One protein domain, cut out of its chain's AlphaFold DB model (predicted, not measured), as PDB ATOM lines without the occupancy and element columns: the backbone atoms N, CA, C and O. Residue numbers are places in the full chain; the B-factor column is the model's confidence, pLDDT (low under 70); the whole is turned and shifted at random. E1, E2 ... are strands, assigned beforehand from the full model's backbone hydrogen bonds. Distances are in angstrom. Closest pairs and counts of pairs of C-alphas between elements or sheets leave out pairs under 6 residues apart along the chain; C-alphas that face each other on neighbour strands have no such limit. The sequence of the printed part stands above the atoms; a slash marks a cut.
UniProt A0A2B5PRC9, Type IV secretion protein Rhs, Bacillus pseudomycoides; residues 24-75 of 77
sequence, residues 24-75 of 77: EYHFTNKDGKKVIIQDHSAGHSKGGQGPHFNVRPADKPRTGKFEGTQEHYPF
ATOM      1  N   GLU A  24     -43.517 -30.901 -12.556       97.38
ATOM      2  CA  GLU A  24     -42.334 -30.441 -11.833       97.38
ATOM      3  C   GLU A  24     -41.103 -30.458 -12.735       97.38
ATOM      4  O   GLU A  24     -40.795 -31.463 -13.376       97.38
ATOM      5  N   TYR A  25     -40.373 -29.349 -12.742       97.50
ATOM      6  CA  TYR A  25     -39.081 -29.229 -13.402       97.50
ATOM      7  C   TYR A  25     -37.985 -29.178 -12.342       97.50
ATOM      8  O   TYR A  25     -38.027 -28.336 -11.445       97.50
ATOM      9  N   HIS A  26     -37.010 -30.077 -12.447       97.94
ATOM     10  CA  HIS A  26     -35.935 -30.232 -11.470       97.94
ATOM     11  C   HIS A  26     -34.631 -29.683 -12.046       97.94
ATOM     12  O   HIS A  26     -34.172 -30.135 -13.094       97.94
ATOM     13  N   PHE A  27     -34.030 -28.720 -11.353       97.25
ATOM     14  CA  PHE A  27     -32.815 -28.033 -11.783       97.25
ATOM     15  C   PHE A  27     -31.752 -28.040 -10.690       97.25
ATOM     16  O   PHE A  27     -32.050 -28.134  -9.499       97.25
ATOM     17  N   THR A  28     -30.501 -27.867 -11.103       97.38
ATOM     18  CA  THR A  28     -29.415 -27.441 -10.217       97.38
ATOM     19  C   THR A  28     -29.028 -26.027 -10.622       97.38
ATOM     20  O   THR A  28     -28.754 -25.781 -11.795       97.38
ATOM     21  N   ASN A  29     -29.078 -25.081  -9.686       93.31
ATOM     22  CA  ASN A  29     -28.737 -23.692  -9.975       93.31
ATOM     23  C   ASN A  29     -27.206 -23.490 -10.037       93.31
ATOM     24  O   ASN A  29     -26.428 -24.405  -9.764       93.31
ATOM     25  N   LYS A  30     -26.768 -22.265 -10.350       94.94
ATOM     26  CA  LYS A  30     -25.342 -21.893 -10.426       94.94
ATOM     27  C   LYS A  30     -24.543 -22.115  -9.128       94.94
ATOM     28  O   LYS A  30     -23.326 -22.219  -9.186       94.94
ATOM     29  N   ASP A  31     -25.224 -22.192  -7.985       94.75
ATOM     30  CA  ASP A  31     -24.623 -22.393  -6.663       94.75
ATOM     31  C   ASP A  31     -24.660 -23.877  -6.239       94.75
ATOM     32  O   ASP A  31     -24.418 -24.202  -5.078       94.75
ATOM     33  N   GLY A  32     -25.030 -24.790  -7.147       97.00
ATOM     34  CA  GLY A  32     -25.135 -26.227  -6.872       97.00
ATOM     35  C   GLY A  32     -26.384 -26.639  -6.084       97.00
ATOM     36  O   GLY A  32     -26.528 -27.808  -5.724       97.00
ATOM     37  N   LYS A  33     -27.317 -25.716  -5.813       96.81
ATOM     38  CA  LYS A  33     -28.548 -26.001  -5.061       96.81
ATOM     39  C   LYS A  33     -29.607 -26.618  -5.976       96.81
ATOM     40  O   LYS A  33     -29.842 -26.131  -7.083       96.81
ATOM     41  N   LYS A  34     -30.289 -27.659  -5.488       97.88
ATOM     42  CA  LYS A  34     -31.409 -28.303  -6.192       97.88
ATOM     43  C   LYS A  34     -32.700 -27.503  -6.011       97.88
ATOM     44  O   LYS A  34     -33.120 -27.242  -4.881       97.88
ATOM     45  N   VAL A  35     -33.331 -27.154  -7.126       97.25
ATOM     46  CA  VAL A  35     -34.536 -26.319  -7.200       97.25
ATOM     47  C   VAL A  35     -35.613 -27.054  -7.984       97.25
ATOM     48  O   VAL A  35     -35.320 -27.685  -8.998       97.25
ATOM     49  N   ILE A  36     -36.858 -26.938  -7.533       98.06
ATOM     50  CA  ILE A  36     -38.037 -27.441  -8.233       98.06
ATOM     51  C   ILE A  36     -38.896 -26.251  -8.652       98.06
ATOM     52  O   ILE A  36     -39.218 -25.395  -7.826       98.06
ATOM     53  N   ILE A  37     -39.289 -26.216  -9.922       97.31
ATOM     54  CA  ILE A  37     -40.334 -25.319 -10.422       97.31
ATOM     55  C   ILE A  37     -41.600 -26.147 -10.626       97.31
ATOM     56  O   ILE A  37     -41.583 -27.125 -11.370       97.31
ATOM     57  N   GLN A  38     -42.684 -25.760  -9.956       96.81
ATOM     58  CA  GLN A  38     -43.980 -26.437 -10.031       96.81
ATOM     59  C   GLN A  38     -44.944 -25.612 -10.878       96.81
ATOM     60  O   GLN A  38     -45.186 -24.443 -10.578       96.81
ATOM     61  N   ASP A  39     -45.481 -26.225 -11.927       95.69
ATOM     62  CA  ASP A  39     -46.472 -25.644 -12.831       95.69
ATOM     63  C   ASP A  39     -47.887 -25.875 -12.290       95.69
ATOM     64  O   ASP A  39     -48.407 -26.993 -12.341       95.69
ATOM     65  N   HIS A  40     -48.504 -24.810 -11.769       93.38
ATOM     66  CA  HIS A  40     -49.899 -24.786 -11.329       93.38
ATOM     67  C   HIS A  40     -50.785 -24.053 -12.344       93.38
ATOM     68  O   HIS A  40     -51.631 -23.238 -11.974       93.38
ATOM     69  N   SER A  41     -50.613 -24.338 -13.636       92.81
ATOM     70  CA  SER A  41     -51.409 -23.754 -14.728       92.81
ATOM     71  C   SER A  41     -52.921 -23.947 -14.587       92.81
ATOM     72  O   SER A  41     -53.682 -23.121 -15.081       92.81
ATOM     73  N   ALA A  42     -53.377 -24.990 -13.888       90.75
ATOM     74  CA  ALA A  42     -54.799 -25.183 -13.595       90.75
ATOM     75  C   ALA A  42     -55.364 -24.170 -12.575       90.75
ATOM     76  O   ALA A  42     -56.579 -24.010 -12.483       90.75
ATOM     77  N   GLY A  43     -54.501 -23.486 -11.814       89.31
ATOM     78  CA  GLY A  43     -54.898 -22.637 -10.694       89.31
ATOM     79  C   GLY A  43     -55.496 -23.425  -9.524       89.31
ATOM     80  O   GLY A  43     -55.584 -24.654  -9.533       89.31
ATOM     81  N   HIS A  44     -55.885 -22.709  -8.472       85.38
ATOM     82  CA  HIS A  44     -56.487 -23.272  -7.271       85.38
ATOM     83  C   HIS A  44     -57.943 -22.818  -7.136       85.38
ATOM     84  O   HIS A  44     -58.228 -21.630  -6.987       85.38
ATOM     85  N   SER A  45     -58.868 -23.778  -7.086       78.69
ATOM     86  CA  SER A  45     -60.272 -23.512  -6.748       78.69
ATOM     87  C   SER A  45     -60.444 -23.111  -5.277       78.69
ATOM     88  O   SER A  45     -61.205 -22.198  -4.965       78.69
ATOM     89  N   LYS A  46     -59.695 -23.746  -4.363       74.50
ATOM     90  CA  LYS A  46     -59.583 -23.338  -2.952       74.50
ATOM     91  C   LYS A  46     -58.368 -22.422  -2.764       74.50
ATOM     92  O   LYS A  46     -57.257 -22.800  -3.102       74.50
ATOM     93  N   GLY A  47     -58.570 -21.239  -2.183       75.12
ATOM     94  CA  GLY A  47     -57.494 -20.273  -1.901       75.12
ATOM     95  C   GLY A  47     -57.340 -19.151  -2.933       75.12
ATOM     96  O   GLY A  47     -56.519 -18.266  -2.723       75.12
ATOM     97  N   GLY A  48     -58.139 -19.155  -4.010       78.88
ATOM     98  CA  GLY A  48     -58.271 -18.011  -4.923       78.88
ATOM     99  C   GLY A  48     -57.008 -17.667  -5.717       78.88
ATOM    100  O   GLY A  48     -56.835 -16.522  -6.123       78.88
ATOM    101  N   GLN A  49     -56.112 -18.632  -5.926       83.25
ATOM    102  CA  GLN A  49     -54.875 -18.420  -6.672       83.25
ATOM    103  C   GLN A  49     -55.090 -18.821  -8.130       83.25
ATOM    104  O   GLN A  49     -55.344 -19.988  -8.422       83.25
ATOM    105  N   GLY A  50     -54.979 -17.864  -9.051       90.81
ATOM    106  CA  GLY A  50     -54.979 -18.156 -10.485       90.81
ATOM    107  C   GLY A  50     -53.760 -18.986 -10.922       90.81
ATOM    108  O   GLY A  50     -52.931 -19.357 -10.088       90.81
ATOM    109  N   PRO A  51     -53.620 -19.274 -12.226       94.00
ATOM    110  CA  PRO A  51     -52.462 -19.976 -12.777       94.00
ATOM    111  C   PRO A  51     -51.132 -19.318 -12.388       94.00
ATOM    112  O   PRO A  51     -50.941 -18.113 -12.586       94.00
ATOM    113  N   HIS A  52     -50.213 -20.100 -11.826       95.44
ATOM    114  CA  HIS A  52     -48.925 -19.598 -11.348       95.44
ATOM    115  C   HIS A  52     -47.839 -20.681 -11.339       95.44
ATOM    116  O   HIS A  52     -48.122 -21.876 -11.436       95.44
ATOM    117  N   PHE A  53     -46.587 -20.253 -11.171       96.31
ATOM    118  CA  PHE A  53     -45.483 -21.129 -10.782       96.31
ATOM    119  C   PHE A  53     -45.139 -20.975  -9.303       96.31
ATOM    120  O   PHE A  53     -45.201 -19.869  -8.759       96.31
ATOM    121  N   ASN A  54     -44.672 -22.068  -8.700       95.69
ATOM    122  CA  ASN A  54     -43.960 -22.050  -7.424       95.69
ATOM    123  C   ASN A  54     -42.498 -22.435  -7.625       95.69
ATOM    124  O   ASN A  54     -42.187 -23.303  -8.440       95.69
ATOM    125  N   VAL A  55     -41.617 -21.847  -6.814       96.94
ATOM    126  CA  VAL A  55     -40.209 -22.248  -6.735       96.94
ATOM    127  C   VAL A  55     -39.922 -22.808  -5.347       96.94
ATOM    128  O   VAL A  55     -40.102 -22.133  -4.329       96.94
ATOM    129  N   ARG A  56     -39.503 -24.073  -5.303       97.06
ATOM    130  CA  ARG A  56     -39.355 -24.865  -4.078       97.06
ATOM    131  C   ARG A  56     -37.939 -25.440  -3.973       97.06
ATOM    132  O   ARG A  56     -37.334 -25.759  -4.997       97.06
ATOM    133  N   PRO A  57     -37.391 -25.608  -2.760       96.75
ATOM    134  CA  PRO A  57     -36.190 -26.411  -2.570       96.75
ATOM    135  C   PRO A  57     -36.536 -27.903  -2.687       96.75
ATOM    136  O   PRO A  57     -37.635 -28.329  -2.321       96.75
ATOM    137  N   ALA A  58     -35.603 -28.703  -3.209       95.69
ATOM    138  CA  ALA A  58     -35.872 -30.110  -3.520       95.69
ATOM    139  C   ALA A  58     -36.143 -31.000  -2.291       95.69
ATOM    140  O   ALA A  58     -36.792 -32.034  -2.420       95.69
ATOM    141  N   ASP A  59     -35.683 -30.605  -1.102       95.56
ATOM    142  CA  ASP A  59     -35.929 -31.298   0.170       95.56
ATOM    143  C   ASP A  59     -37.296 -30.956   0.789       95.56
ATOM    144  O   ASP A  59     -37.783 -31.681   1.656       95.56
ATOM    145  N   LYS A  60     -37.946 -29.870   0.343       94.81
ATOM    146  CA  LYS A  60     -39.272 -29.436   0.822       94.81
ATOM    147  C   LYS A  60     -40.195 -29.059  -0.349       94.81
ATOM    148  O   LYS A  60     -40.677 -27.923  -0.405       94.81
ATOM    149  N   PRO A  61     -40.518 -30.005  -1.251       91.88
ATOM    150  CA  PRO A  61     -41.255 -29.729  -2.489       91.88
ATOM    151  C   PRO A  61     -42.693 -29.243  -2.265       91.88
ATOM    152  O   PRO A  61     -43.265 -28.585  -3.123       91.88
ATOM    153  N   ARG A  62     -43.310 -29.561  -1.120       88.81
ATOM    154  CA  ARG A  62     -44.724 -29.232  -0.860       88.81
ATOM    155  C   ARG A  62     -44.931 -27.916  -0.114       88.81
ATOM    156  O   ARG A  62     -45.976 -27.298  -0.269       88.81
ATOM    157  N   THR A  63     -43.977 -27.518   0.724       89.00
ATOM    158  CA  THR A  63     -44.165 -26.426   1.696       89.00
ATOM    159  C   THR A  63     -42.990 -25.453   1.769       89.00
ATOM    160  O   THR A  63     -43.138 -24.377   2.338       89.00
ATOM    161  N   GLY A  64     -41.820 -25.793   1.219       91.38
ATOM    162  CA  GLY A  64     -40.629 -24.948   1.318       91.38
ATOM    163  C   GLY A  64     -40.692 -23.748   0.385       91.38
ATOM    164  O   GLY A  64     -41.275 -23.830  -0.681       91.38
ATOM    165  N   LYS A  65     -40.062 -22.632   0.732       93.94
ATOM    166  CA  LYS A  65     -39.848 -21.503  -0.184       93.94
ATOM    167  C   LYS A  65     -38.374 -21.480  -0.550       93.94
ATOM    168  O   LYS A  65     -37.539 -21.550   0.352       93.94
ATOM    169  N   PHE A  66     -38.048 -21.429  -1.838       94.50
ATOM    170  CA  PHE A  66     -36.650 -21.262  -2.217       94.50
ATOM    171  C   PHE A  66     -36.203 -19.835  -1.878       94.50
ATOM    172  O   PHE A  66     -36.929 -18.866  -2.096       94.50
ATOM    173  N   GLU A  67     -35.031 -19.696  -1.269       93.06
ATOM    174  CA  GLU A  67     -34.536 -18.392  -0.835       93.06
ATOM    175  C   GLU A  67     -34.361 -17.447  -2.036       93.06
ATOM    176  O   GLU A  67     -33.886 -17.853  -3.097       93.06
ATOM    177  N   GLY A  68     -34.769 -16.184  -1.877       93.69
ATOM    178  CA  GLY A  68     -34.682 -15.175  -2.937       93.69
ATOM    179  C   GLY A  68     -35.778 -15.250  -4.008       93.69
ATOM    180  O   GLY A  68     -35.731 -14.471  -4.959       93.69
ATOM    181  N   THR A  69     -36.776 -16.131  -3.873       94.56
ATOM    182  CA  THR A  69     -37.904 -16.225  -4.816       94.56
ATOM    183  C   THR A  69     -39.214 -15.716  -4.218       94.56
ATOM    184  O   THR A  69     -39.377 -15.590  -3.000       94.56
ATOM    185  N   GLN A  70     -40.179 -15.412  -5.085       91.69
ATOM    186  CA  GLN A  70     -41.563 -15.169  -4.679       91.69
ATOM    187  C   GLN A  70     -42.246 -16.499  -4.353       91.69
ATOM    188  O   GLN A  70     -41.820 -17.558  -4.818       91.69
ATOM    189  N   GLU A  71     -43.294 -16.444  -3.531       86.12
ATOM    190  CA  GLU A  71     -44.097 -17.636  -3.244       86.12
ATOM    191  C   GLU A  71     -44.929 -18.065  -4.450       86.12
ATOM    192  O   GLU A  71     -44.991 -19.257  -4.713       86.12
ATOM    193  N   HIS A  72     -45.478 -17.108  -5.207       92.06
ATOM    194  CA  HIS A  72     -46.255 -17.358  -6.419       92.06
ATOM    195  C   HIS A  72     -45.776 -16.434  -7.542       92.06
ATOM    196  O   HIS A  72     -45.605 -15.233  -7.327       92.06
ATOM    197  N   TYR A  73     -45.611 -16.985  -8.740       95.00
ATOM    198  CA  TYR A  73     -45.341 -16.237  -9.970       95.00
ATOM    199  C   TYR A  73     -46.554 -16.361 -10.905       95.00
ATOM    200  O   TYR A  73     -46.661 -17.379 -11.595       95.00
ATOM    201  N   PRO A  74     -47.489 -15.387 -10.913       94.25
ATOM    202  CA  PRO A  74     -48.684 -15.435 -11.758       94.25
ATOM    203  C   PRO A  74     -48.327 -15.466 -13.245       94.25
ATOM    204  O   PRO A  74     -47.375 -14.805 -13.660       94.25
ATOM    205  N   PHE A  75     -49.100 -16.197 -14.051       90.12
ATOM    206  CA  PHE A  75     -48.878 -16.254 -15.504       90.12
ATOM    207  C   PHE A  75     -49.228 -14.932 -16.194       90.12
ATOM    208  O   PHE A  75     -48.516 -14.502 -17.096       90.12
TER     209      PHE A  75
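Overview. This is residues 24 to 75 of the 77 residues of the protein "Type IV secretion protein Rhs" of Bacillus pseudomycoides (UniProt A0A2B5PRC9). With little regular structure, this domain is a narrow three-stranded sheet with hairpin ends, and a long tail, residues 58 to 75, folds back until residues 73 to 74 pair antiparallel with residues 52 to 53 of E3. The printed part has 52 residues, no named helix and strands E1, E2 and E3, 18 residues in all, the class being all strand. It is compact, with a radius of gyration of the C-alphas of 11.3 A, and spans 35 by 17 by 17 A.

Arrangement. E2, residues 34 to 40, is the inner strand of a meander, each strand the antiparallel neighbour of the one before. E1, residues 24 to 28, is an edge strand and forms a hairpin with E2 at 157 degrees; N 25 and O 37 are 2.9 A apart, within hydrogen-bond range. E3, residues 52 to 57, is the other edge strand and forms a hairpin with E2, also at 157 degrees; N 36 and O 56 are 2.8 A apart, within hydrogen-bond range.

Along the chain. E2 is 19.5 A long, E3 16.9 A and E1 13.4 A. C-alpha 24 begins E1 at (-42.334, -30.441, -11.833); C-alpha 57 ends E3 at (-36.190, -26.411, -2.570).

Size, cuts and confidence. The C-alphas farthest apart, of Asp 31 and Ser 45, are 35.7 A apart. The link E1 to E2 is tight; E2 to E3, 11 residues, is long. The printed part has no cut, and no printed residue is under 70 in pLDDT.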